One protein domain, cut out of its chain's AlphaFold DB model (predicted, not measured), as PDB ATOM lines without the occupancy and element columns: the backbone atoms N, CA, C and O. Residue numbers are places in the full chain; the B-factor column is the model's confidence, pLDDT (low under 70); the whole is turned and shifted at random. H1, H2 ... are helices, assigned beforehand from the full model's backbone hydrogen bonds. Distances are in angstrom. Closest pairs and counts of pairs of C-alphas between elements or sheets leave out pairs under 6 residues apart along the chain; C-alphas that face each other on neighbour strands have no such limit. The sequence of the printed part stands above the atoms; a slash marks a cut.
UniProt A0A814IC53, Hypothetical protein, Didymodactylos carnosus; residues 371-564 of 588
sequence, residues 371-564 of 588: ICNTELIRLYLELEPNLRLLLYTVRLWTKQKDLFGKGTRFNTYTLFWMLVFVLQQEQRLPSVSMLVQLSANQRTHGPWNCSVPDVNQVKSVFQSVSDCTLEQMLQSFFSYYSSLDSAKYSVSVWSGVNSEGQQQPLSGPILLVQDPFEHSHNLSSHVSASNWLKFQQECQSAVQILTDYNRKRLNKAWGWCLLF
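This is residues 371 to 564 of the 588 residues of the protein "Hypothetical protein" of Didymodactylos carnosus (UniProt A0A814IC53). H3 sits in the middle of crossed helices, with H2 and H6 packed on it and H7 folding back on H6 as a hairpin. H1, H4 and the short H5 lie toward one end, H8 toward the other, and a long stretch with no named element, residues 484 to 528, loops between H6 and H7. The 194 printed residues hold eight named helices, H1 to H8 in order, and no named strand; the class is all helix, though under half of the residues are in named elements. The whole is compact, with a radius of gyration of the C-alphas of 17.1 A and spans of 57 by 42 by 28 A.

H1, residues 371 to 383, and H2, residues 386 to 400, only just touch, with 3 pairs of C-alphas within 8 A, and only at the corner; the closest are Leu 381 and Leu 387, 6.0 A. H3, residues 412 to 425, touches H2 at a steep tilt of 51 degrees, opposite ways, closest at the C-alphas of Leu 391 and Phe 416, 6.3 A. H6, residues 470 to 483, touches H3 about perpendicular, at 83 degrees, with its closest C-alphas, Val 422 and Phe 477, 6.1 A apart. H7, residues 529 to 548, forms a helical hairpin with H6, at 43 degrees; the closest C-alphas, Ser 482 and Gln 536, are 4.5 A apart. H8, residues 561 to 564, touches H2 with the C-alphas of Trp 397 and Phe 564 closest, 5.7 A. Every O i to N i+4 pair is within hydrogen-bond range in H1, H2, H3, H6 and H7.

H1 begins at C-alpha 371, (-24.529, 26.461, -18.757). H4 is residues 432 to 438 and H5 residues 455 to 461. H2 measures 21.4 A and H7 29.0 A. H8 ends at C-alpha 564, (-52.931, 9.671, -20.830).

The printed part has no cut. The links H2 to H3, H4 to H5, H6 to H7 and H7 to H8 are long. Residue 466, residues 499 to 509 and residues 550 to 556 have pLDDT under 70.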
ATOM      1  N   ILE A 371     -24.712  26.424 -20.212       94.25
ATOM      2  CA  ILE A 371     -24.529  26.461 -18.757       94.25
ATOM      3  C   ILE A 371     -25.543  27.435 -18.142       94.25
ATOM      4  O   ILE A 371     -26.348  27.019 -17.310       94.25
ATOM      5  N   CYS A 372     -25.603  28.678 -18.631       94.69
ATOM      6  CA  CYS A 372     -26.559  29.681 -18.149       94.69
ATOM      7  C   CYS A 372     -28.021  29.241 -18.328       94.69
ATOM      8  O   CYS A 372     -28.822  29.389 -17.411       94.69
ATOM      9  N   ASN A 373     -28.379  28.643 -19.470       96.38
ATOM     10  CA  ASN A 373     -29.723  28.101 -19.703       96.38
ATOM     11  C   ASN A 373     -30.076  26.997 -18.700       96.38
ATOM     12  O   ASN A 373     -31.198  26.937 -18.200       96.38
ATOM     13  N   THR A 374     -29.117  26.126 -18.381       96.81
ATOM     14  CA  THR A 374     -29.308  25.067 -17.384       96.81
ATOM     15  C   THR A 374     -29.529  25.654 -15.989       96.81
ATOM     16  O   THR A 374     -30.422  25.200 -15.274       96.81
ATOM     17  N   GLU A 375     -28.752  26.667 -15.607       95.75
ATOM     18  CA  GLU A 375     -28.907  27.370 -14.330       95.75
ATOM     19  C   GLU A 375     -30.245  28.108 -14.233       95.75
ATOM     20  O   GLU A 375     -30.933  27.985 -13.223       95.75
ATOM     21  N   LEU A 376     -30.666  28.796 -15.296       97.56
ATOM     22  CA  LEU A 376     -31.953  29.484 -15.332       97.56
ATOM     23  C   LEU A 376     -33.130  28.506 -15.178       97.56
ATOM     24  O   LEU A 376     -34.080  28.791 -14.451       97.56
ATOM     25  N   ILE A 377     -33.062  27.328 -15.811       98.31
ATOM     26  CA  ILE A 377     -34.065  26.269 -15.614       98.31
ATOM     27  C   ILE A 377     -34.119  25.843 -14.143       98.31
ATOM     28  O   ILE A 377     -35.212  25.702 -13.598       98.31
ATOM     29  N   ARG A 378     -32.964  25.629 -13.496       97.25
ATOM     30  CA  ARG A 378     -32.913  25.256 -12.071       97.25
ATOM     31  C   ARG A 378     -33.544  26.332 -11.198       97.25
ATOM     32  O   ARG A 378     -34.406  25.998 -10.393       97.25
ATOM     33  N   LEU A 379     -33.198  27.597 -11.429       96.94
ATOM     34  CA  LEU A 379     -33.782  28.726 -10.711       96.94
ATOM     35  C   LEU A 379     -35.313  28.716 -10.820       96.94
ATOM     36  O   LEU A 379     -35.998  28.780  -9.806       96.94
ATOM     37  N   TYR A 380     -35.875  28.552 -12.021       97.94
ATOM     38  CA  TYR A 380     -37.332  28.472 -12.181       97.94
ATOM     39  C   TYR A 380     -37.961  27.252 -11.493       97.94
ATOM     40  O   TYR A 380     -39.054  27.366 -10.943       97.94
ATOM     41  N   LEU A 381     -37.282  26.100 -11.483       96.56
ATOM     42  CA  LEU A 381     -37.736  24.910 -10.752       96.56
ATOM     43  C   LEU A 381     -37.689  25.091  -9.225       96.56
ATOM     44  O   LEU A 381     -38.457  24.438  -8.523       96.56
ATOM     45  N   GLU A 382     -36.795  25.937  -8.711       95.31
ATOM     46  CA  GLU A 382     -36.706  26.288  -7.287       95.31
ATOM     47  C   GLU A 382     -37.702  27.382  -6.877       95.31
ATOM     48  O   GLU A 382     -38.158  27.409  -5.732       95.31
ATOM     49  N   LEU A 383     -38.035  28.288  -7.800       94.69
ATOM     50  CA  LEU A 383     -39.040  29.330  -7.591       94.69
ATOM     51  C   LEU A 383     -40.464  28.760  -7.589       94.69
ATOM     52  O   LEU A 383     -41.277  29.203  -6.784       94.69
ATOM     53  N   GLU A 384     -40.756  27.776  -8.445       94.25
ATOM     54  CA  GLU A 384     -42.077  27.143  -8.543       94.25
ATOM     55  C   GLU A 384     -41.984  25.607  -8.419       94.25
ATOM     56  O   GLU A 384     -41.722  24.912  -9.409       94.25
ATOM     57  N   PRO A 385     -42.243  25.043  -7.222       91.12
ATOM     58  CA  PRO A 385     -42.171  23.601  -6.977       91.12
ATOM     59  C   PRO A 385     -43.093  22.754  -7.871       91.12
ATOM     60  O   PRO A 385     -42.746  21.620  -8.219       91.12
ATOM     61  N   ASN A 386     -44.243  23.293  -8.294       94.38
ATOM     62  CA  ASN A 386     -45.191  22.588  -9.160       94.38
ATOM     63  C   ASN A 386     -44.724  22.510 -10.620       94.38
ATOM     64  O   ASN A 386     -45.218  21.673 -11.379       94.38
ATOM     65  N   LEU A 387     -43.738  23.314 -11.035       96.25
ATOM     66  CA  LEU A 387     -43.268  23.360 -12.421       96.25
ATOM     67  C   LEU A 387     -42.715  22.008 -12.890       96.25
ATOM     68  O   LEU A 387     -42.947  21.602 -14.030       96.25
ATOM     69  N   ARG A 388     -42.040  21.263 -12.002       96.81
ATOM     70  CA  ARG A 388     -41.575  19.900 -12.306       96.81
ATOM     71  C   ARG A 388     -42.756  18.963 -12.566       96.81
ATOM     72  O   ARG A 388     -42.744  18.243 -13.564       96.81
ATOM     73  N   LEU A 389     -43.773  18.993 -11.705       97.19
ATOM     74  CA  LEU A 389     -44.979  18.166 -11.833       97.19
ATOM     75  C   LEU A 389     -45.706  18.446 -13.160       97.19
ATOM     76  O   LEU A 389     -46.041  17.518 -13.902       97.19
ATOM     77  N   LEU A 390     -45.874  19.727 -13.496       97.88
ATOM     78  CA  LEU A 390     -46.495  20.179 -14.742       97.88
ATOM     79  C   LEU A 390     -45.694  19.743 -15.970       97.88
ATOM     80  O   LEU A 390     -46.267  19.193 -16.912       97.88
ATOM     81  N   LEU A 391     -44.370  19.921 -15.961       98.06
ATOM     82  CA  LEU A 391     -43.526  19.575 -17.103       98.06
ATOM     83  C   LEU A 391     -43.592  18.087 -17.439       98.06
ATOM     84  O   LEU A 391     -43.777  17.733 -18.604       98.06
ATOM     85  N   TYR A 392     -43.441  17.214 -16.444       96.50
ATOM     86  CA  TYR A 392     -43.503  15.770 -16.665       96.50
ATOM     87  C   TYR A 392     -44.893  15.326 -17.134       96.50
ATOM     88  O   TYR A 392     -44.995  14.499 -18.041       96.50
ATOM     89  N   THR A 393     -45.950  15.945 -16.607       96.69
ATOM     90  CA  THR A 393     -47.341  15.719 -17.031       96.69
ATOM     91  C   THR A 393     -47.559  16.112 -18.490       96.69
ATOM     92  O   THR A 393     -47.983  15.282 -19.296       96.69
ATOM     93  N   VAL A 394     -47.199  17.339 -18.878       97.94
ATOM     94  CA  VAL A 394     -47.319  17.830 -20.263       97.94
ATOM     95  C   VAL A 394     -46.437  17.019 -21.213       97.94
ATOM     96  O   VAL A 394     -46.844  16.690 -22.331       97.94
ATOM     97  N   ARG A 395     -45.236  16.633 -20.784       95.81
ATOM     98  CA  ARG A 395     -44.333  15.781 -21.564       95.81
ATOM     99  C   ARG A 395     -44.928  14.394 -21.807       95.81
ATOM    100  O   ARG A 395     -44.917  13.924 -22.943       95.81
ATOM    101  N   LEU A 396     -45.454  13.729 -20.781       93.31
ATOM    102  CA  LEU A 396     -46.096  12.426 -20.946       93.31
ATOM    103  C   LEU A 396     -47.355  12.538 -21.816       93.31
ATOM    104  O   LEU A 396     -47.561  11.721 -22.713       93.31
ATOM    105  N   TRP A 397     -48.160  13.581 -21.614       95.62
ATOM    106  CA  TRP A 397     -49.342  13.855 -22.429       95.62
ATOM    107  C   TRP A 397     -48.969  14.038 -23.907       95.62
ATOM    108  O   TRP A 397     -49.474  13.306 -24.759       95.62
ATOM    109  N   THR A 398     -48.007  14.909 -24.228       95.88
ATOM    110  CA  THR A 398     -47.536  15.104 -25.614       95.88
ATOM    111  C   THR A 398     -46.940  13.831 -26.220       95.88
ATOM    112  O   THR A 398     -47.149  13.574 -27.409       95.88
ATOM    113  N   LYS A 399     -46.265  12.979 -25.435       91.75
ATOM    114  CA  LYS A 399     -45.832  11.642 -25.886       91.75
ATOM    115  C   LYS A 399     -47.013  10.767 -26.303       91.75
ATOM    116  O   LYS A 399     -46.963  10.181 -27.382       91.75
ATOM    117  N   GLN A 400     -48.090  10.709 -25.514       89.69
ATOM    118  CA  GLN A 400     -49.285   9.918 -25.856       89.69
ATOM    119  C   GLN A 400     -50.010  10.428 -27.104       89.69
ATOM    120  O   GLN A 400     -50.700   9.662 -27.775       89.69
ATOM    121  N   LYS A 401     -49.834  11.707 -27.444       91.38
ATOM    122  CA  LYS A 401     -50.378  12.313 -28.667       91.38
ATOM    123  C   LYS A 401     -49.425  12.244 -29.861       91.38
ATOM    124  O   LYS A 401     -49.745  12.798 -30.910       91.38
ATOM    125  N   ASP A 402     -48.285  11.558 -29.745       92.19
ATOM    126  CA  ASP A 402     -47.233  11.512 -30.773       92.19
ATOM    127  C   ASP A 402     -46.719  12.915 -31.171       92.19
ATOM    128  O   ASP A 402     -46.330  13.165 -32.309       92.19
ATOM    129  N   LEU A 403     -46.723  13.851 -30.218       95.19
ATOM    130  CA  LEU A 403     -46.281  15.237 -30.389       95.19
ATOM    131  C   LEU A 403     -44.908  15.507 -29.765       95.19
ATOM    132  O   LEU A 403     -44.382  16.602 -29.924       95.19
ATOM    133  N   PHE A 404     -44.304  14.526 -29.093       94.00
ATOM    134  CA  PHE A 404     -43.020  14.665 -28.404       94.00
ATOM    135  C   PHE A 404     -41.929  13.780 -29.021       94.00
ATOM    136  O   PHE A 404     -42.167  12.611 -29.324       94.00
ATOM    137  N   GLY A 405     -40.710  14.304 -29.159       88.31
ATOM    138  CA  GLY A 405     -39.527  13.535 -29.544       88.31
ATOM    139  C   GLY A 405     -38.715  14.180 -30.664       88.31
ATOM    140  O   GLY A 405     -38.533  15.388 -30.708       88.31
ATOM    141  N   LYS A 406     -38.167  13.349 -31.559       81.12
ATOM    142  CA  LYS A 406     -37.303  13.797 -32.664       81.12
ATOM    143  C   LYS A 406     -38.106  14.268 -33.880       81.12
ATOM    144  O   LYS A 406     -39.268  13.898 -34.059       81.12
ATOM    145  N   GLY A 407     -37.416  14.973 -34.776       89.12
ATOM    146  CA  GLY A 407     -37.963  15.441 -36.045       89.12
ATOM    147  C   GLY A 407     -38.783  16.701 -35.828       89.12
ATOM    148  O   GLY A 407     -38.305  17.634 -35.194       89.12
ATOM    149  N   THR A 408     -40.019  16.707 -36.317       91.62
ATOM    150  CA  THR A 408     -40.888  17.888 -36.279       91.62
ATOM    151  C   THR A 408     -41.752  17.996 -35.019       91.62
ATOM    152  O   THR A 408     -42.794  18.652 -35.028       91.62
ATOM    153  N   ARG A 409     -41.385  17.275 -33.959       94.62
ATOM    154  CA  ARG A 409     -42.124  17.157 -32.693       94.62
ATOM    155  C   ARG A 409     -41.504  18.051 -31.620       94.62
ATOM    156  O   ARG A 409     -40.348  18.432 -31.740       94.62
ATOM    157  N   PHE A 410     -42.253  18.330 -30.559       96.06
ATOM    158  CA  PHE A 410     -41.766  19.088 -29.412       96.06
ATOM    159  C   PHE A 410     -40.685  18.328 -28.639       96.06
ATOM    160  O   PHE A 410     -40.688  17.097 -28.555       96.06
ATOM    161  N   ASN A 411     -39.794  19.085 -28.007       94.50
ATOM    162  CA  ASN A 411     -38.804  18.575 -27.068       94.50
ATOM    163  C   ASN A 411     -39.048  19.153 -25.658       94.50
ATOM    164  O   ASN A 411     -39.901  20.018 -25.461       94.50
ATOM    165  N   THR A 412     -38.311  18.658 -24.659       95.44
ATOM    166  CA  THR A 412     -38.507  19.075 -23.253       95.44
ATOM    167  C   THR A 412     -38.162  20.546 -23.032       95.44
ATOM    168  O   THR A 412     -38.854  21.208 -22.271       95.44
ATOM    169  N   TYR A 413     -37.137  21.061 -23.714       96.38
ATOM    170  CA  TYR A 413     -36.692  22.447 -23.580       96.38
ATOM    171  C   TYR A 413     -37.760  23.424 -24.090       96.38
ATOM    172  O   TYR A 413     -38.135  24.346 -23.376       96.38
ATOM    173  N   THR A 414     -38.349  23.164 -25.262       97.00
ATOM    174  CA  THR A 414     -39.454  23.974 -25.801       97.00
ATOM    175  C   THR A 414     -40.678  23.946 -24.879       97.00
ATOM    176  O   THR A 414     -41.220  25.000 -24.559       97.00
ATOM    177  N   LEU A 415     -41.097  22.763 -24.405       97.94
ATOM    178  CA  LEU A 415     -42.252  22.637 -23.502       97.94
ATOM    179  C   LEU A 415     -42.024  23.322 -22.149       97.94
ATOM    180  O   LEU A 415     -42.964  23.879 -21.589       97.94
ATOM    181  N   PHE A 416     -40.791  23.303 -21.636       98.44
ATOM    182  CA  PHE A 416     -40.431  23.997 -20.401       98.44
ATOM    183  C   PHE A 416     -40.670  25.501 -20.518       98.44
ATOM    184  O   PHE A 416     -41.367  26.070 -19.683       98.44
ATOM    185  N   TRP A 417     -40.171  26.138 -21.580       98.12
ATOM    186  CA  TRP A 417     -40.364  27.577 -21.771       98.12
ATOM    187  C   TRP A 417     -41.806  27.954 -22.076       98.12
ATOM    188  O   TRP A 417     -42.263  29.003 -21.634       98.12
ATOM    189  N   MET A 418     -42.547  27.082 -22.760       98.06
ATOM    190  CA  MET A 418     -43.985  27.261 -22.934       98.06
ATOM    191  C   MET A 418     -44.729  27.272 -21.586       98.06
ATOM    192  O   MET A 418     -45.597  28.110 -21.360       98.06
ATOM    193  N   LEU A 419     -44.369  26.377 -20.661       98.38
ATOM    194  CA  LEU A 419     -44.927  26.369 -19.305       98.38
ATOM    195  C   LEU A 419     -44.525  27.614 -18.509       98.38
ATOM    196  O   LEU A 419     -45.396  28.274 -17.949       98.38
ATOM    197  N   VAL A 420     -43.234  27.959 -18.492       98.19
ATOM    198  CA  VAL A 420     -42.735  29.162 -17.800       98.19
ATOM    199  C   VAL A 420     -43.465  30.408 -18.288       98.19
ATOM    200  O   VAL A 420     -43.882  31.219 -17.469       98.19
ATOM    201  N   PHE A 421     -43.686  30.539 -19.596       97.62
ATOM    202  CA  PHE A 421     -44.388  31.683 -20.164       97.62
ATOM    203  C   PHE A 421     -45.823  31.827 -19.642       97.62
ATOM    204  O   PHE A 421     -46.235  32.930 -19.286       97.62
ATOM    205  N   VAL A 422     -46.585  30.730 -19.572       96.88
ATOM    206  CA  VAL A 422     -47.953  30.753 -19.025       96.88
ATOM    207  C   VAL A 422     -47.930  31.185 -17.560       96.88
ATOM    208  O   VAL A 422     -48.686  32.068 -17.171       96.88
ATOM    209  N   LEU A 423     -46.997  30.653 -16.770       95.69
ATOM    210  CA  LEU A 423     -46.840  31.032 -15.364       95.69
ATOM    211  C   LEU A 423     -46.364  32.484 -15.181       95.69
ATOM    212  O   LEU A 423     -46.676  33.108 -14.170       95.69
ATOM    213  N   GLN A 424     -45.640  33.051 -16.150       95.62
ATOM    214  CA  GLN A 424     -45.317  34.481 -16.180       95.62
ATOM    215  C   GLN A 424     -46.558  35.337 -16.463       95.62
ATOM    216  O   GLN A 424     -46.736  36.353 -15.793       95.62
ATOM    217  N   GLN A 425     -47.448  34.917 -17.378       92.12
ATOM    218  CA  GLN A 425     -48.721  35.626 -17.617       92.12
ATOM    219  C   GLN A 425     -49.570  35.703 -16.340       92.12
ATOM    220  O   GLN A 425     -50.260  36.690 -16.103       92.12
ATOM    221  N   GLU A 426     -49.490  34.670 -15.503       91.25
ATOM    222  CA  GLU A 426     -50.190  34.573 -14.220       91.25
ATOM    223  C   GLU A 426     -49.439  35.234 -13.052       91.25
ATOM    224  O   GLU A 426     -49.853  35.093 -11.904       91.25
ATOM    225  N   GLN A 427     -48.323  35.929 -13.313       91.62
ATOM    226  CA  GLN A 427     -47.484  36.570 -12.288       91.62
ATOM    227  C   GLN A 427     -47.003  35.581 -11.205       91.62
ATOM    228  O   GLN A 427     -46.810  35.936 -10.039       91.62
ATOM    229  N   ARG A 428     -46.797  34.311 -11.581       92.00
ATOM    230  CA  ARG A 428     -46.236  33.267 -10.706       92.00
ATOM    231  C   ARG A 428     -44.731  33.128 -10.826       92.00
ATOM    232  O   ARG A 428     -44.078  32.754  -9.859       92.00
ATOM    233  N   LEU A 429     -44.190  33.433 -11.999       95.31
ATOM    234  CA  LEU A 429     -42.758  33.433 -12.259       95.31
ATOM    235  C   LEU A 429     -42.319  34.806 -12.788       95.31
ATOM    236  O   LEU A 429     -43.058  35.416 -13.563       95.31
ATOM    237  N   PRO A 430     -41.122  35.293 -12.417       96.06
ATOM    238  CA  PRO A 430     -40.583  36.538 -12.953       96.06
ATOM    239  C   PRO A 430     -40.170  36.383 -14.422       96.06
ATOM    240  O   PRO A 430     -39.826  35.288 -14.886       96.06
ATOM    241  N   SER A 431     -40.152  37.496 -15.157       96.81
ATOM    242  CA  SER A 431     -39.591  37.553 -16.510       96.81
ATOM    243  C   SER A 431     -38.069  37.372 -16.492       96.81
ATOM    244  O   SER A 431     -37.407  37.728 -15.513       96.81
ATOM    245  N   VAL A 432     -37.477  36.836 -17.567       97.12
ATOM    246  CA  VAL A 432     -36.009  36.670 -17.621       97.12
ATOM    247  C   VAL A 432     -35.307  38.032 -17.608       97.12
ATOM    248  O   VAL A 432     -34.265  38.165 -16.974       97.12
ATOM    249  N   SER A 433     -35.906  39.069 -18.206       95.69
ATOM    250  CA  SER A 433     -35.388  40.442 -18.144       95.69
ATOM    251  C   SER A 433     -35.251  40.947 -16.700       95.69
ATOM    252  O   SER A 433     -34.207  41.487 -16.332       95.69
ATOM    253  N   MET A 434     -36.256  40.703 -15.848       95.38
ATOM    254  CA  MET A 434     -36.188  41.041 -14.420       95.38
ATOM    255  C   MET A 434     -35.064  40.272 -13.718       95.38
ATOM    256  O   MET A 434     -34.292  40.859 -12.966       95.38
ATOM    257  N   LEU A 435     -34.939  38.967 -13.980       96.12
ATOM    258  CA  LEU A 435     -33.886  38.141 -13.383       96.12
ATOM    259  C   LEU A 435     -32.485  38.646 -13.748       96.12
ATOM    260  O   LEU A 435     -31.628  38.774 -12.876       96.12
ATOM    261  N   VAL A 436     -32.265  38.984 -15.018       94.56
ATOM    262  CA  VAL A 436     -30.990  39.533 -15.496       94.56
ATOM    263  C   VAL A 436     -30.659  40.859 -14.808       94.56
ATOM    264  O   VAL A 436     -29.506  41.070 -14.440       94.56
ATOM    265  N   GLN A 437     -31.650  41.730 -14.590       92.94
ATOM    266  CA  GLN A 437     -31.468  43.010 -13.889       92.94
ATOM    267  C   GLN A 437     -31.122  42.847 -12.403       92.94
ATOM    268  O   GLN A 437     -30.431  43.697 -11.847       92.94
ATOM    269  N   LEU A 438     -31.578  41.767 -11.762       92.56
ATOM    270  CA  LEU A 438     -31.278  41.466 -10.358       92.56
ATOM    271  C   LEU A 438     -29.889  40.850 -10.150       92.56
ATOM    272  O   LEU A 438     -29.377  40.861  -9.032       92.56
ATOM    273  N   SER A 439     -29.276  40.290 -11.195       89.06
ATOM    274  CA  SER A 439     -27.992  39.604 -11.062       89.06
ATOM    275  C   SER A 439     -26.845  40.587 -10.827       89.06
ATOM    276  O   SER A 439     -26.539  41.423 -11.673       89.06
ATOM    277  N   ALA A 440     -26.138  40.416  -9.707       78.25
ATOM    278  CA  ALA A 440     -24.923  41.177  -9.405       78.25
ATOM    279  C   ALA A 440     -23.734  40.791 -10.309       78.25
ATOM    280  O   ALA A 440     -22.870  41.615 -10.599       78.25
ATOM    281  N   ASN A 441     -23.696  39.536 -10.766       78.25
ATOM    282  CA  ASN A 441     -22.633  39.022 -11.622       78.25
ATOM    283  C   ASN A 441     -23.046  39.147 -13.086       78.25
ATOM    284  O   ASN A 441     -24.030  38.528 -13.497       78.25
ATOM    285  N   GLN A 442     -22.282  39.906 -13.872       81.31
ATOM    286  CA  GLN A 442     -22.514  40.025 -15.307       81.31
ATOM    287  C   GLN A 442     -21.871  38.856 -16.055       81.31
ATOM    288  O   GLN A 442     -20.657  38.663 -16.019       81.31
ATOM    289  N   ARG A 443     -22.698  38.086 -16.762       86.88
ATOM    290  CA  ARG A 443     -22.277  37.042 -17.696       86.88
ATOM    291  C   ARG A 443     -22.838  37.339 -19.075       86.88
ATOM    292  O   ARG A 443     -24.024  37.639 -19.216       86.88
ATOM    293  N   THR A 444     -21.988  37.245 -20.090       86.19
ATOM    294  CA  THR A 444     -22.380  37.474 -21.481       86.19
ATOM    295  C   THR A 444     -21.971  36.311 -22.374       86.19
ATOM    296  O   THR A 444     -20.957  35.646 -22.161       86.19
ATOM    297  N   HIS A 445     -22.778  36.060 -23.400       83.75
ATOM    298  CA  HIS A 445     -22.472  35.133 -24.479       83.75
ATOM    299  C   HIS A 445     -22.705  35.837 -25.815       83.75
ATOM    300  O   HIS A 445     -23.842  35.994 -26.264       83.75
ATOM    301  N   GLY A 446     -21.622  36.305 -26.439       84.62
ATOM    302  CA  GLY A 446     -21.726  37.210 -27.580       84.62
ATOM    303  C   GLY A 446     -22.452  38.502 -27.169       84.62
ATOM    304  O   GLY A 446     -22.034  39.123 -26.193       84.62
ATOM    305  N   PRO A 447     -23.531  38.910 -27.865       87.56
ATOM    306  CA  PRO A 447     -24.293  40.110 -27.515       87.56
ATOM    307  C   PRO A 447     -25.307  39.891 -26.376       87.56
ATOM    308  O   PRO A 447     -25.940  40.849 -25.939       87.56
ATOM    309  N   TRP A 448     -25.508  38.652 -25.919       90.00
ATOM    310  CA  TRP A 448     -26.584  38.310 -24.988       90.00
ATOM    311  C   TRP A 448     -26.111  38.367 -23.541       90.00
ATOM    312  O   TRP A 448     -25.090  37.768 -23.199       90.00
ATOM    313  N   ASN A 449     -26.875  39.039 -22.679       91.38
ATOM    314  CA  ASN A 449     -26.681  38.986 -21.234       91.38
ATOM    315  C   ASN A 449     -27.383  37.736 -20.682       91.38
ATOM    316  O   ASN A 449     -28.606  37.638 -20.722       91.38
ATOM    317  N   CYS A 450     -26.595  36.786 -20.185       93.50
ATOM    318  CA  CYS A 450     -27.045  35.490 -19.682       93.50
ATOM    319  C   CYS A 450     -26.835  35.352 -18.168       93.50
ATOM    320  O   CYS A 450     -26.567  34.264 -17.649       93.50
ATOM    321  N   SER A 451     -26.911  36.476 -17.458       92.50
ATOM    322  CA  SER A 451     -26.777  36.530 -16.007       92.50
ATOM    323  C   SER A 451     -27.988  35.892 -15.322       92.50
ATOM    324  O   SER A 451     -29.130  36.153 -15.690       92.50
ATOM    325  N   VAL A 452     -27.734  35.059 -14.314       92.94
ATOM    326  CA  VAL A 452     -28.763  34.370 -13.519       92.94
ATOM    327  C   VAL A 452     -28.496  34.706 -12.051       92.94
ATOM    328  O   VAL A 452     -27.379  34.435 -11.598       92.94
ATOM    329  N   PRO A 453     -29.455  35.325 -11.336       94.44
ATOM    330  CA  PRO A 453     -29.302  35.706  -9.935       94.44
ATOM    331  C   PRO A 453     -29.445  34.498  -8.999       94.44
ATOM    332  O   PRO A 453     -29.915  33.432  -9.400       94.44
ATOM    333  N   ASP A 454     -29.090  34.692  -7.729       91.38
ATOM    334  CA  ASP A 454     -29.391  33.715  -6.676       91.38
ATOM    335  C   ASP A 454     -30.895  33.683  -6.367       91.38
ATOM    336  O   ASP A 454     -31.574  34.715  -6.382       91.38
ATOM    337  N   VAL A 455     -31.426  32.508  -6.024       92.94
ATOM    338  CA  VAL A 455     -32.855  32.329  -5.725       92.94
ATOM    339  C   VAL A 455     -33.345  33.235  -4.590       92.94
ATOM    340  O   VAL A 455     -34.477  33.723  -4.644       92.94
ATOM    341  N   ASN A 456     -32.513  33.526  -3.587       92.19
ATOM    342  CA  ASN A 456     -32.891  34.393  -2.470       92.19
ATOM    343  C   ASN A 456     -32.981  35.861  -2.895       92.19
ATOM    344  O   ASN A 456     -33.868  36.573  -2.427       92.19
ATOM    345  N   GLN A 457     -32.124  36.302  -3.824       92.94
ATOM    346  CA  GLN A 457     -32.223  37.645  -4.409       92.94
ATOM    347  C   GLN A 457     -33.568  37.807  -5.115       92.94
ATOM    348  O   GLN A 457     -34.267  38.793  -4.896       92.94
ATOM    349  N   VAL A 458     -33.983  36.798  -5.883       94.94
ATOM    350  CA  VAL A 458     -35.284  36.810  -6.558       94.94
ATOM    351  C   VAL A 458     -36.430  36.837  -5.551       94.94
ATOM    352  O   VAL A 458     -37.282  37.715  -5.643       94.94
ATOM    353  N   LYS A 459     -36.431  35.939  -4.558       92.50
ATOM    354  CA  LYS A 459     -37.483  35.862  -3.524       92.50
ATOM    355  C   LYS A 459     -37.606  37.136  -2.681       92.50
ATOM    356  O   LYS A 459     -38.673  37.390  -2.131       92.50
ATOM    357  N   SER A 460     -36.546  37.942  -2.584       92.62
ATOM    358  CA  SER A 460     -36.582  39.224  -1.868       92.62
ATOM    359  C   SER A 460     -37.339  40.336  -2.608       92.62
ATOM    360  O   SER A 460     -37.803  41.276  -1.967       92.62
ATOM    361  N   VAL A 461     -37.491  40.227  -3.935       92.25
ATOM    362  CA  VAL A 461     -38.097  41.271  -4.785       92.25
ATOM    363  C   VAL A 461     -39.376  40.790  -5.473       92.25
ATOM    364  O   VAL A 461     -40.310  41.565  -5.656       92.25
ATOM    365  N   PHE A 462     -39.432  39.518  -5.865       91.81
ATOM    366  CA  PHE A 462     -40.567  38.929  -6.561       91.81
ATOM    367  C   PHE A 462     -41.431  38.108  -5.602       91.81
ATOM    368  O   PHE A 462     -40.972  37.120  -5.027       91.81
ATOM    369  N   GLN A 463     -42.703  38.487  -5.485       86.75
ATOM    370  CA  GLN A 463     -43.722  37.739  -4.753       86.75
ATOM    371  C   GLN A 463     -44.760  37.209  -5.743       86.75
ATOM    372  O   GLN A 463     -45.327  37.978  -6.516       86.75
ATOM    373  N   SER A 464     -44.993  35.896  -5.731       83.69
ATOM    374  CA  SER A 464     -46.032  35.275  -6.556       83.69
ATOM    375  C   SER A 464     -47.420  35.737  -6.104       83.69
ATOM    376  O   SER A 464     -47.699  35.784  -4.908       83.69
ATOM    377  N   VAL A 465     -48.291  36.067  -7.060       72.44
ATOM    378  CA  VAL A 465     -49.559  36.776  -6.800       72.44
ATOM    379  C   VAL A 465     -50.765  35.832  -6.598       72.44
ATOM    380  O   VAL A 465     -51.903  36.287  -6.571       72.44
ATOM    381  N   SER A 466     -50.594  34.510  -6.449       66.75
ATOM    382  CA  SER A 466     -51.764  33.611  -6.472       66.75
ATOM    383  C   SER A 466     -51.648  32.310  -5.671       66.75
ATOM    384  O   SER A 466     -50.680  31.562  -5.810       66.75
ATOM    385  N   ASP A 467     -52.725  31.979  -4.954       71.81
ATOM    386  CA  ASP A 467     -53.050  30.629  -4.482       71.81
ATOM    387  C   ASP A 467     -53.769  29.853  -5.605       71.81
ATOM    388  O   ASP A 467     -54.985  29.665  -5.590       71.81
ATOM    389  N   CYS A 468     -53.019  29.453  -6.633       82.50
ATOM    390  CA  CYS A 468     -53.514  28.644  -7.749       82.50
ATOM    391  C   CYS A 468     -53.179  27.173  -7.492       82.50
ATOM    392  O   CYS A 468     -52.044  26.845  -7.131       82.50
ATOM    393  N   THR A 469     -54.145  26.273  -7.673       91.06
ATOM    394  CA  THR A 469     -53.901  24.835  -7.520       91.06
ATOM    395  C   THR A 469     -53.092  24.292  -8.699       91.06
ATOM    396  O   THR A 469     -53.105  24.842  -9.802       91.06
ATOM    397  N   LEU A 470     -52.416  23.159  -8.494       92.88
ATOM    398  CA  LEU A 470     -51.676  22.468  -9.554       92.88
ATOM    399  C   LEU A 470     -52.565  22.172 -10.780       92.88
ATOM    400  O   LEU A 470     -52.122  22.253 -11.927       92.88
ATOM    401  N   GLU A 471     -53.831  21.841 -10.536       91.50
ATOM    402  CA  GLU A 471     -54.833  21.610 -11.571       91.50
ATOM    403  C   GLU A 471     -55.128  22.860 -12.399       91.50
ATOM    404  O   GLU A 471     -55.133  22.791 -13.629       91.50
ATOM    405  N   GLN A 472     -55.341  23.995 -11.732       92.25
ATOM    406  CA  GLN A 472     -55.609  25.268 -12.391       92.25
ATOM    407  C   GLN A 472     -54.411  25.695 -13.246       92.25
ATOM    408  O   GLN A 472     -54.601  26.049 -14.405       92.25
ATOM    409  N   MET A 473     -53.178  25.534 -12.750       94.69
ATOM    410  CA  MET A 473     -51.960  25.805 -13.531       94.69
ATOM    411  C   MET A 473     -51.899  24.957 -14.818       94.69
ATOM    412  O   MET A 473     -51.565  25.459 -15.895       94.69
ATOM    413  N   LEU A 474     -52.249  23.666 -14.740       96.19
ATOM    414  CA  LEU A 474     -52.296  22.797 -15.920       96.19
ATOM    415  C   LEU A 474     -53.427  23.196 -16.882       96.19
ATOM    416  O   LEU A 474     -53.240  23.189 -18.103       96.19
ATOM    417  N   GLN A 475     -54.597  23.554 -16.353       94.44
ATOM    418  CA  GLN A 475     -55.733  24.004 -17.151       94.44
ATOM    419  C   GLN A 475     -55.425  25.314 -17.882       94.44
ATOM    420  O   GLN A 475     -55.763  25.434 -19.063       94.44
ATOM    421  N   SER A 476     -54.742  26.257 -17.233       95.38
ATOM    422  CA  SER A 476     -54.273  27.499 -17.845       95.38
ATOM    423  C   SER A 476     -53.308  27.243 -18.992       95.38
ATOM    424  O   SER A 476     -53.459  27.844 -20.054       95.38
ATOM    425  N   PHE A 477     -52.378  26.293 -18.838       97.75
ATOM    426  CA  PHE A 477     -51.471  25.903 -19.921       97.75
ATOM    427  C   PHE A 477     -52.235  25.431 -21.163       97.75
ATOM    428  O   PHE A 477     -51.999  25.926 -22.269       97.75
ATOM    429  N   PHE A 478     -53.180  24.501 -20.995       98.00
ATOM    430  CA  PHE A 478     -53.974  24.014 -22.124       98.00
ATOM    431  C   PHE A 478     -54.885  25.097 -22.701       98.00
ATOM    432  O   PHE A 478     -54.986  25.212 -23.921       98.00
ATOM    433  N   SER A 479     -55.511  25.910 -21.850       96.69
ATOM    434  CA  SER A 479     -56.405  26.985 -22.285       96.69
ATOM    435  C   SER A 479     -55.648  28.004 -23.130       96.69
ATOM    436  O   SER A 479     -56.027  28.220 -24.280       96.69
ATOM    437  N   TYR A 480     -54.520  28.517 -22.629       96.69
ATOM    438  CA  TYR A 480     -53.688  29.494 -23.331       96.69
ATOM    439  C   TYR A 480     -53.272  28.996 -24.720       96.69
ATOM    440  O   TYR A 480     -53.515  29.665 -25.725       96.69
ATOM    441  N   TYR A 481     -52.700  27.791 -24.813       96.94
ATOM    442  CA  TYR A 481     -52.210  27.285 -26.095       96.94
ATOM    443  C   TYR A 481     -53.303  26.774 -27.036       96.94
ATOM    444  O   TYR A 481     -53.069  26.712 -28.245       96.94
ATOM    445  N   SER A 482     -54.495  26.442 -26.531       96.12
ATOM    446  CA  SER A 482     -55.642  26.117 -27.388       96.12
ATOM    447  C   SER A 482     -56.157  27.331 -28.168       96.12
ATOM    448  O   SER A 482     -56.620  27.170 -29.295       96.12
ATOM    449  N   SER A 483     -56.038  28.537 -27.600       91.94
ATOM    450  CA  SER A 483     -56.542  29.788 -28.178       91.94
ATOM    451  C   SER A 483     -55.456  30.725 -28.710       91.94
ATOM    452  O   SER A 483     -55.781  31.805 -29.198       91.94
ATOM    453  N   LEU A 484     -54.175  30.360 -28.594       91.69
ATOM    454  CA  LEU A 484     -53.064  31.200 -29.040       91.69
ATOM    455  C   LEU A 484     -53.130  31.454 -30.554       91.69
ATOM    456  O   LEU A 484     -52.974  30.531 -31.358       91.69
ATOM    457  N   ASP A 485     -53.273  32.723 -30.932       88.44
ATOM    458  CA  ASP A 485     -53.081  33.183 -32.307       88.44
ATOM    459  C   ASP A 485     -51.579  33.342 -32.587       88.44
ATOM    460  O   ASP A 485     -50.987  34.410 -32.403       88.44
ATOM    461  N   SER A 486     -50.944  32.245 -33.001       84.31
ATOM    462  CA  SER A 486     -49.496  32.182 -33.227       84.31
ATOM    463  C   SER A 486     -49.022  32.957 -34.464       84.31
ATOM    464  O   SER A 486     -47.815  33.107 -34.671       84.31
ATOM    465  N   ALA A 487     -49.953  33.483 -35.272       80.38
ATOM    466  CA  ALA A 487     -49.644  34.435 -36.334       80.38
ATOM    467  C   ALA A 487     -49.431  35.857 -35.788       80.38
ATOM    468  O   ALA A 487     -48.692  36.635 -36.392       80.38
ATOM    469  N   LYS A 488     -50.057  36.197 -34.653       78.50
ATOM    470  CA  LYS A 488     -49.969  37.526 -34.024       78.50
ATOM    471  C   LYS A 488     -48.984  37.588 -32.865       78.50
ATOM    472  O   LYS A 488     -48.328  38.612 -32.686       78.50
ATOM    473  N   TYR A 489     -48.889  36.512 -32.085       83.25
ATOM    474  CA  TYR A 489     -48.173  36.508 -30.812       83.25
ATOM    475  C   TYR A 489     -47.010  35.518 -30.791       83.25
ATOM    476  O   TYR A 489     -47.106  34.389 -31.276       83.25
ATOM    477  N   SER A 490     -45.916  35.938 -30.157       86.69
ATOM    478  CA  SER A 490     -44.764  35.097 -29.830       86.69
ATOM    479  C   SER A 490     -44.712  34.772 -28.340       86.69
ATOM    480  O   SER A 490     -45.023  35.614 -27.500       86.69
ATOM    481  N   VAL A 491     -44.222  33.579 -28.013       91.62
ATOM    482  CA  VAL A 491     -43.947  33.140 -26.642       91.62
ATOM    483  C   VAL A 491     -42.542  33.622 -26.269       91.62
ATOM    484  O   VAL A 491     -41.549  32.966 -26.595       91.62
ATOM    485  N   SER A 492     -42.455  34.789 -25.623       92.56
ATOM    486  CA  SER A 492     -41.193  35.367 -25.144       92.56
ATOM    487  C   SER A 492     -41.137  35.381 -23.622       92.56
ATOM    488  O   SER A 492     -41.803  36.173 -22.956       92.56
ATOM    489  N   VAL A 493     -40.290  34.520 -23.062       95.50
ATOM    490  CA  VAL A 493     -40.052  34.469 -21.611       95.50
ATOM    491  C   VAL A 493     -39.147  35.601 -21.113       95.50
ATOM    492  O   VAL A 493     -39.030  35.813 -19.905       95.50
ATOM    493  N   TRP A 494     -38.528  36.348 -22.038       94.94
ATOM    494  CA  TRP A 494     -37.716  37.524 -21.726       94.94
ATOM    495  C   TRP A 494     -38.551  38.655 -21.150       94.94
ATOM    496  O   TRP A 494     -38.258  39.133 -20.055       94.94
ATOM    497  N   SER A 495     -39.598  39.059 -21.871       91.50
ATOM    498  CA  SER A 495     -40.563  40.048 -21.396       91.50
ATOM    499  C   SER A 495     -41.572  39.427 -20.431       91.50
ATOM    500  O   SER A 495     -42.026  40.103 -19.512       91.50
ATOM    501  N   GLY A 496     -41.904  38.144 -20.622       90.19
ATOM    502  CA  GLY A 496     -42.946  37.461 -19.862       90.19
ATOM    503  C   GLY A 496     -44.348  37.987 -20.173       90.19
ATOM    504  O   GLY A 496     -45.243  37.830 -19.354       90.19
ATOM    505  N   VAL A 497     -44.553  38.617 -21.335       85.69
ATOM    506  CA  VAL A 497     -45.854  39.105 -21.827       85.69
ATOM    507  C   VAL A 497     -45.987  38.824 -23.319       85.69
ATOM    508  O   VAL A 497     -44.984  38.741 -24.032       85.69
ATOM    509  N   ASN A 498     -47.224  38.714 -23.810       77.12
ATOM    510  CA  ASN A 498     -47.493  38.654 -25.247       77.12
ATOM    511  C   ASN A 498     -46.962  39.927 -25.924       77.12
ATOM    512  O   ASN A 498     -47.527  41.006 -25.758       77.12
ATOM    513  N   SER A 499     -45.882  39.819 -26.692       66.31
ATOM    514  CA  SER A 499     -45.396  40.919 -27.522       66.31
ATOM    515  C   SER A 499     -46.109  40.908 -28.871       66.31
ATOM    516  O   SER A 499     -46.012  39.929 -29.614       66.31
ATOM    517  N   GLU A 500     -46.804  41.998 -29.200       57.78
ATOM    518  CA  GLU A 500     -47.273  42.251 -30.561       57.78
ATOM    519  C   GLU A 500     -46.065  42.551 -31.463       57.78
ATOM    520  O   GLU A 500     -45.265  43.439 -31.174       57.78
ATOM    521  N   GLY A 501     -45.927  41.825 -32.574       52.94
ATOM    522  CA  GLY A 501     -45.160  42.336 -33.712       52.94
ATOM    523  C   GLY A 501     -43.648  42.088 -33.731       52.94
ATOM    524  O   GLY A 501     -42.873  43.009 -33.971       52.94
ATOM    525  N   GLN A 502     -43.225  40.824 -33.717       47.88
ATOM    526  CA  GLN A 502     -42.247  40.432 -34.738       47.88
ATOM    527  C   GLN A 502     -43.051  39.879 -35.906       47.88
ATOM    528  O   GLN A 502     -43.544  38.757 -35.824       47.88
ATOM    529  N   GLN A 503     -43.268  40.698 -36.943       45.38
ATOM    530  CA  GLN A 503     -43.950  40.260 -38.161       45.38
ATOM    531  C   GLN A 503     -43.292  38.964 -38.638       45.38
ATOM    532  O   GLN A 503     -42.140  38.958 -39.077       45.38
ATOM    533  N   GLN A 504     -44.017  37.858 -38.488       50.00
ATOM    534  CA  GLN A 504     -43.630  36.582 -39.062       50.00
ATOM    535  C   GLN A 504     -43.473  36.812 -40.571       50.00
ATOM    536  O   GLN A 504     -44.361  37.418 -41.179       50.00
ATOM    537  N   PRO A 505     -42.379  36.358 -41.205       46.09
ATOM    538  CA  PRO A 505     -42.337  36.296 -42.656       46.09
ATOM    539  C   PRO A 505     -43.613  35.599 -43.153       46.09
ATOM    540  O   PRO A 505     -44.081  34.660 -42.512       46.09
ATOM    541  N   LEU A 506     -44.147  35.981 -44.318       48.75
ATOM    542  CA  LEU A 506     -45.267  35.263 -44.966       48.75
ATOM    543  C   LEU A 506     -44.986  33.743 -45.130       48.75
ATOM    544  O   LEU A 506     -45.905  32.961 -45.346       48.75
ATOM    545  N   SER A 507     -43.714  33.340 -44.984       50.03
ATOM    546  CA  SER A 507     -43.191  31.971 -44.899       50.03
ATOM    547  C   SER A 507     -42.385  31.752 -43.593       50.03
ATOM    548  O   SER A 507     -41.202  31.409 -43.618       50.03
ATOM    549  N   GLY A 508     -42.984  32.071 -42.441       54.88
ATOM    550  CA  GLY A 508     -42.370  32.019 -41.106       54.88
ATOM    551  C   GLY A 508     -42.713  30.761 -40.286       54.88
ATOM    552  O   GLY A 508     -43.626  30.011 -40.638       54.88
ATOM    553  N   PRO A 509     -41.978  30.488 -39.189       59.09
ATOM    554  CA  PRO A 509     -42.264  29.373 -38.291       59.09
ATOM    555  C   PRO A 509     -43.589  29.571 -37.544       59.09
ATOM    556  O   PRO A 509     -43.793  30.554 -36.846       59.09
ATOM    557  N   ILE A 510     -44.463  28.574 -37.616       79.88
ATOM    558  CA  ILE A 510     -45.868  28.669 -37.181       79.88
ATOM    559  C   ILE A 510     -46.048  28.990 -35.696       79.88
ATOM    560  O   ILE A 510     -47.029  29.631 -35.331       79.88
ATOM    561  N   LEU A 511     -45.106  28.570 -34.856       89.44
ATOM    562  CA  LEU A 511     -45.007  28.964 -33.457       89.44
ATOM    563  C   LEU A 511     -43.612  29.549 -33.222       89.44
ATOM    564  O   LEU A 511     -42.604  28.932 -33.598       89.44
ATOM    565  N   LEU A 512     -43.551  30.714 -32.577       90.88
ATOM    566  CA  LEU A 512     -42.309  31.352 -32.147       90.88
ATOM    567  C   LEU A 512     -42.176  31.247 -30.626       90.88
ATOM    568  O   LEU A 512     -42.733  32.067 -29.900       90.88
ATOM    569  N   VAL A 513     -41.442  30.236 -30.160       93.50
ATOM    570  CA  VAL A 513     -40.977  30.144 -28.768       93.50
ATOM    571  C   VAL A 513     -39.538  30.630 -28.729       93.50
ATOM    572  O   VAL A 513     -38.654  29.990 -29.294       93.50
ATOM    573  N   GLN A 514     -39.303  31.773 -28.101       93.06
ATOM    574  CA  GLN A 514     -37.988  32.398 -28.060       93.06
ATOM    575  C   GLN A 514     -37.102  31.758 -26.984       93.06
ATOM    576  O   GLN A 514     -37.581  31.459 -25.889       93.06
ATOM    577  N   ASP A 515     -35.814  31.560 -27.278       95.25
ATOM    578  CA  ASP A 515     -34.831  31.225 -26.241       95.25
ATOM    579  C   ASP A 515     -34.731  32.367 -25.209       95.25
ATOM    580  O   ASP A 515     -34.774  33.544 -25.595       95.25
ATOM    581  N   PRO A 516     -34.620  32.052 -23.904       96.31
ATOM    582  CA  PRO A 516     -34.591  33.055 -22.840       96.31
ATOM    583  C   PRO A 516     -33.462  34.078 -22.969       96.31
ATOM    584  O   PRO A 516     -33.658  35.207 -22.535       96.31
ATOM    585  N   PHE A 517     -32.311  33.723 -23.549       95.12
ATOM    586  CA  PHE A 517     -31.177  34.642 -23.693       95.12
ATOM    587  C   PHE A 517     -30.862  34.939 -25.156       95.12
ATOM    588  O   PHE A 517     -30.653  36.092 -25.524       95.12
ATOM    589  N   GLU A 518     -30.826  33.919 -26.015       92.88
ATOM    590  CA  GLU A 518     -30.519  34.102 -27.431       92.88
ATOM    591  C   GLU A 518     -31.792  34.429 -28.220       92.88
ATOM    592  O   GLU A 518     -32.403  33.577 -28.862       92.88
ATOM    593  N   HIS A 519     -32.193  35.698 -28.212       88.56
ATOM    594  CA  HIS A 519     -33.467  36.156 -28.780       88.56
ATOM    595  C   HIS A 519     -33.666  35.869 -30.277       88.56
ATOM    596  O   HIS A 519     -34.800  35.877 -30.757       88.56
ATOM    597  N   SER A 520     -32.592  35.596 -31.021       87.94
ATOM    598  CA  SER A 520     -32.641  35.169 -32.426       87.94
ATOM    599  C   SER A 520     -32.952  33.675 -32.608       87.94
ATOM    600  O   SER A 520     -33.131  33.208 -33.737       87.94
ATOM    601  N   HIS A 521     -32.999  32.890 -31.528       90.81
ATOM    602  CA  HIS A 521     -33.253  31.458 -31.567       90.81
ATOM    603  C   HIS A 521     -34.727  31.130 -31.310       90.81
ATOM    604  O   HIS A 521     -35.244  31.316 -30.211       90.81
ATOM    605  N   ASN A 522     -35.391  30.565 -32.323       92.62
ATOM    606  CA  ASN A 522     -36.716  29.970 -32.165       92.62
ATOM    607  C   ASN A 522     -36.611  28.481 -31.786       92.62
ATOM    608  O   ASN A 522     -36.247  27.636 -32.615       92.62
ATOM    609  N   LEU A 523     -37.014  28.159 -30.558       93.94
ATOM    610  CA  LEU A 523     -37.030  26.818 -29.978       93.94
ATOM    611  C   LEU A 523     -38.071  25.890 -30.599       93.94
ATOM    612  O   LEU A 523     -37.960  24.677 -30.444       93.94
ATOM    613  N   SER A 524     -39.072  26.418 -31.297       93.62
ATOM    614  CA  SER A 524     -40.091  25.647 -32.018       93.62
ATOM    615  C   SER A 524     -39.911  25.685 -33.536       93.62
ATOM    616  O   SER A 524     -40.775  25.202 -34.258       93.62
ATOM    617  N   SER A 525     -38.772  26.172 -34.044       90.69
ATOM    618  CA  SER A 525     -38.475  26.240 -35.490       90.69
ATOM    619  C   SER A 525     -38.566  24.899 -36.231       90.69
ATOM    620  O   SER A 525     -38.830  24.873 -37.429       90.69
ATOM    621  N   HIS A 526     -38.355  23.782 -35.533       89.50
ATOM    622  CA  HIS A 526     -38.470  22.436 -36.094       89.50
ATOM    623  C   HIS A 526     -39.906  21.893 -36.070       89.50
ATOM    624  O   HIS A 526     -40.193  20.922 -36.769       89.50
ATOM    625  N   VAL A 527     -40.811  22.476 -35.278       91.81
ATOM    626  CA  VAL A 527     -42.184  21.981 -35.127       91.81
ATOM    627  C   VAL A 527     -42.977  22.269 -36.400       91.81
ATOM    628  O   VAL A 527     -43.063  23.407 -36.851       91.81
ATOM    629  N   SER A 528     -43.562  21.228 -36.999       91.69
ATOM    630  CA  SER A 528     -44.329  21.379 -38.239       91.69
ATOM    631  C   SER A 528     -45.724  21.955 -37.999       91.69
ATOM    632  O   SER A 528     -46.308  21.781 -36.929       91.69
ATOM    633  N   ALA A 529     -46.309  22.533 -39.053       90.50
ATOM    634  CA  ALA A 529     -47.691  23.022 -39.080       90.50
ATOM    635  C   ALA A 529     -48.705  22.017 -38.545       90.50
ATOM    636  O   ALA A 529     -49.526  22.326 -37.688       90.50
ATOM    637  N   SER A 530     -48.610  20.788 -39.052       92.56
ATOM    638  CA  SER A 530     -49.510  19.700 -38.690       92.56
ATOM    639  C   SER A 530     -49.391  19.341 -37.209       92.56
ATOM    640  O   SER A 530     -50.408  19.156 -36.545       92.56
ATOM    641  N   ASN A 531     -48.167  19.304 -36.670       94.88
ATOM    642  CA  ASN A 531     -47.957  19.009 -35.256       94.88
ATOM    643  C   ASN A 531     -48.420  20.155 -34.357       94.88
ATOM    644  O   ASN A 531     -48.981  19.882 -33.299       94.88
ATOM    645  N   TRP A 532     -48.244  21.412 -34.771       94.75
ATOM    646  CA  TRP A 532     -48.788  22.556 -34.041       94.75
ATOM    647  C   TRP A 532     -50.318  22.547 -34.009       94.75
ATOM    648  O   TRP A 532     -50.904  22.592 -32.932       94.75
ATOM    649  N   LEU A 533     -50.975  22.389 -35.161       94.00
ATOM    650  CA  LEU A 533     -52.437  22.329 -35.228       94.00
ATOM    651  C   LEU A 533     -52.992  21.184 -34.368       94.00
ATOM    652  O   LEU A 533     -53.937  21.370 -33.601       94.00
ATOM    653  N   LYS A 534     -52.367  20.005 -34.447       95.69
ATOM    654  CA  LYS A 534     -52.717  18.858 -33.605       95.69
ATOM    655  C   LYS A 534     -52.510  19.163 -32.118       95.69
ATOM    656  O   LYS A 534     -53.333  18.762 -31.304       95.69
ATOM    657  N   PHE A 535     -51.443  19.874 -31.756       97.12
ATOM    658  CA  PHE A 535     -51.204  20.309 -30.380       97.12
ATOM    659  C   PHE A 535     -52.332  21.214 -29.874       97.12
ATOM    660  O   PHE A 535     -52.876  20.938 -28.809       97.12
ATOM    661  N   GLN A 536     -52.760  22.213 -30.652       96.12
ATOM    662  CA  GLN A 536     -53.874  23.095 -30.274       96.12
ATOM    663  C   GLN A 536     -55.194  22.325 -30.089       96.12
ATOM    664  O   GLN A 536     -55.893  22.520 -29.093       96.12
ATOM    665  N   GLN A 537     -55.509  21.390 -30.993       95.94
ATOM    666  CA  GLN A 537     -56.702  20.534 -30.897       95.94
ATOM    667  C   GLN A 537     -56.681  19.623 -29.662       95.94
ATOM    668  O   GLN A 537     -57.700  19.424 -28.991       95.94
ATOM    669  N   GLU A 538     -55.521  19.049 -29.344       96.62
ATOM    670  CA  GLU A 538     -55.363  18.221 -28.152       96.62
ATOM    671  C   GLU A 538     -55.397  19.071 -26.874       96.62
ATOM    672  O   GLU A 538     -55.952  18.604 -25.882       96.62
ATOM    673  N   CYS A 539     -54.892  20.312 -26.885       97.50
ATOM    674  CA  CYS A 539     -55.067  21.265 -25.783       97.50
ATOM    675  C   CYS A 539     -56.554  21.548 -25.536       97.50
ATOM    676  O   CYS A 539     -57.018  21.418 -24.407       97.50
ATOM    677  N   GLN A 540     -57.331  21.838 -26.585       95.44
ATOM    678  CA  GLN A 540     -58.780  22.043 -26.467       95.44
ATOM    679  C   GLN A 540     -59.484  20.805 -25.885       95.44
ATOM    680  O   GLN A 540     -60.327  20.918 -24.994       95.44
ATOM    681  N   SER A 541     -59.095  19.611 -26.342       93.69
ATOM    682  CA  SER A 541     -59.602  18.344 -25.796       93.69
ATOM    683  C   SER A 541     -59.220  18.162 -24.321       93.69
ATOM    684  O   SER A 541     -60.027  17.685 -23.527       93.69
ATOM    685  N   ALA A 542     -58.003  18.548 -23.932       94.25
ATOM    686  CA  ALA A 542     -57.526  18.469 -22.556       94.25
ATOM    687  C   ALA A 542     -58.289  19.422 -21.625       94.25
ATOM    688  O   ALA A 542     -58.675  18.999 -20.539       94.25
ATOM    689  N   VAL A 543     -58.604  20.649 -22.062       92.38
ATOM    690  CA  VAL A 543     -59.461  21.582 -21.300       92.38
ATOM    691  C   VAL A 543     -60.835  20.966 -21.026       92.38
ATOM    692  O   VAL A 543     -61.318  21.018 -19.896       92.38
ATOM    693  N   GLN A 544     -61.453  20.330 -22.028       89.69
ATOM    694  CA  GLN A 544     -62.738  19.641 -21.850       89.69
ATOM    695  C   GLN A 544     -62.631  18.470 -20.866       89.69
ATOM    696  O   GLN A 544     -63.497  18.292 -20.012       89.69
ATOM    697  N   ILE A 545     -61.555  17.680 -20.947       89.31
ATOM    698  CA  ILE A 545     -61.292  16.593 -19.994       89.31
ATOM    699  C   ILE A 545     -61.177  17.150 -18.572       89.31
ATOM    700  O   ILE A 545     -61.855  16.635 -17.685       89.31
ATOM    701  N   LEU A 546     -60.374  18.199 -18.371       86.94
ATOM    702  CA  LEU A 546     -60.156  18.822 -17.063       86.94
ATOM    703  C   LEU A 546     -61.426  19.489 -16.505       86.94
ATOM    704  O   LEU A 546     -61.676  19.430 -15.310       86.94
ATOM    705  N   THR A 547     -62.290  20.032 -17.361       84.31
ATOM    706  CA  THR A 547     -63.561  20.634 -16.918       84.31
ATOM    707  C   THR A 547     -64.594  19.575 -16.507       84.31
ATOM    708  O   THR A 547     -65.373  19.773 -15.573       84.31
ATOM    709  N   ASP A 548     -64.609  18.424 -17.184       78.62
ATOM    710  CA  ASP A 548     -65.662  17.418 -17.021       78.62
ATOM    711  C   ASP A 548     -65.312  16.262 -16.077       78.62
ATOM    712  O   ASP A 548     -66.207  15.490 -15.718       78.62
ATOM    713  N   TYR A 549     -64.044  16.040 -15.712       73.50
ATOM    714  CA  TYR A 549     -63.673  14.763 -15.084       73.50
ATOM    715  C   TYR A 549     -64.292  14.556 -13.696       73.50
ATOM    716  O   TYR A 549     -64.588  13.414 -13.345       73.50
ATOM    717  N   ASN A 550     -64.590  15.632 -12.958       63.00
ATOM    718  CA  ASN A 550     -65.341  15.557 -11.698       63.00
ATOM    719  C   ASN A 550     -66.765  15.001 -11.897       63.00
ATOM    720  O   ASN A 550     -67.332  14.388 -10.995       63.00
ATOM    721  N   ARG A 551     -67.331  15.138 -13.107       55.91
ATOM    722  CA  ARG A 551     -68.624  14.555 -13.511       55.91
ATOM    723  C   ARG A 551     -68.477  13.147 -14.104       55.91
ATOM    724  O   ARG A 551     -69.419  12.360 -14.060       55.91
ATOM    725  N   LYS A 552     -67.298  12.786 -14.631       53.12
ATOM    726  CA  LYS A 552     -67.011  11.512 -15.327       53.12
ATOM    727  C   LYS A 552     -66.527  10.390 -14.397       53.12
ATOM    728  O   LYS A 552     -65.754   9.529 -14.810       53.12
ATOM    729  N   ARG A 553     -67.079  10.290 -13.181       55.72
ATOM    730  CA  ARG A 553     -66.871   9.129 -12.284       55.72
ATOM    731  C   ARG A 553     -67.468   7.813 -12.825       55.72
ATOM    732  O   ARG A 553     -67.298   6.754 -12.228       55.72
ATOM    733  N   LEU A 554     -68.150   7.882 -13.970       50.69
ATOM    734  CA  LEU A 554     -68.922   6.812 -14.600       50.69
ATOM    735  C   LEU A 554     -68.082   5.652 -15.181       50.69
ATOM    736  O   LEU A 554     -68.648   4.590 -15.415       50.69
ATOM    737  N   ASN A 555     -66.758   5.795 -15.361       50.94
ATOM    738  CA  ASN A 555     -65.935   4.813 -16.100       50.94
ATOM    739  C   ASN A 555     -64.704   4.250 -15.352       50.94
ATOM    740  O   ASN A 555     -63.769   3.782 -15.995       50.94
ATOM    741  N   LYS A 556     -64.672   4.263 -14.010       68.19
ATOM    742  CA  LYS A 556     -63.531   3.784 -13.181       68.19
ATOM    743  C   LYS A 556     -62.195   4.539 -13.366       68.19
ATOM    744  O   LYS A 556     -61.212   4.148 -12.744       68.19
ATOM    745  N   ALA A 557     -62.150   5.603 -14.172       78.00
ATOM    746  CA  ALA A 557     -60.977   6.457 -14.359       78.00
ATOM    747  C   ALA A 557     -61.302   7.927 -14.063       78.00
ATOM    748  O   ALA A 557     -62.411   8.373 -14.360       78.00
ATOM    749  N   TRP A 558     -60.359   8.671 -13.476       85.50
ATOM    750  CA  TRP A 558     -60.585  10.048 -13.020       85.50
ATOM    751  C   TRP A 558     -59.301  10.902 -13.047       85.50
ATOM    752  O   TRP A 558     -58.188  10.373 -13.105       85.50
ATOM    753  N   GLY A 559     -59.454  12.229 -13.007       86.75
ATOM    754  CA  GLY A 559     -58.335  13.169 -12.916       86.75
ATOM    755  C   GLY A 559     -57.443  13.180 -14.161       86.75
ATOM    756  O   GLY A 559     -57.892  12.955 -15.290       86.75
ATOM    757  N   TRP A 560     -56.149  13.412 -13.953       89.50
ATOM    758  CA  TRP A 560     -55.135  13.510 -15.004       89.50
ATOM    759  C   TRP A 560     -54.881  12.184 -15.718       89.50
ATOM    760  O   TRP A 560     -54.392  12.187 -16.846       89.50
ATOM    761  N   CYS A 561     -55.289  11.050 -15.138       87.75
ATOM    762  CA  CYS A 561     -55.262   9.756 -15.820       87.75
ATOM    763  C   CYS A 561     -55.939   9.811 -17.206       87.75
ATOM    764  O   CYS A 561     -55.466   9.187 -18.159       87.75
ATOM    765  N   LEU A 562     -57.018  10.589 -17.341       88.19
ATOM    766  CA  LEU A 562     -57.772  10.745 -18.589       88.19
ATOM    767  C   LEU A 562     -56.972  11.456 -19.695       88.19
ATOM    768  O   LEU A 562     -57.257  11.274 -20.879       88.19
ATOM    769  N   LEU A 563     -55.939  12.226 -19.344       89.69
ATOM    770  CA  LEU A 563     -55.041  12.859 -20.315       89.69
ATOM    771  C   LEU A 563     -54.143  11.828 -21.019       89.69
ATOM    772  O   LEU A 563     -53.719  12.049 -22.156       89.69
ATOM    773  N   PHE A 564     -53.875  10.693 -20.366       87.06
ATOM    774  CA  PHE A 564     -52.931   9.671 -20.830       87.06
ATOM    775  C   PHE A 564     -53.599   8.441 -21.450       87.06
ATOM    776  O   PHE A 564     -52.910   7.561 -21.976       87.06
TER     777      PHE A 564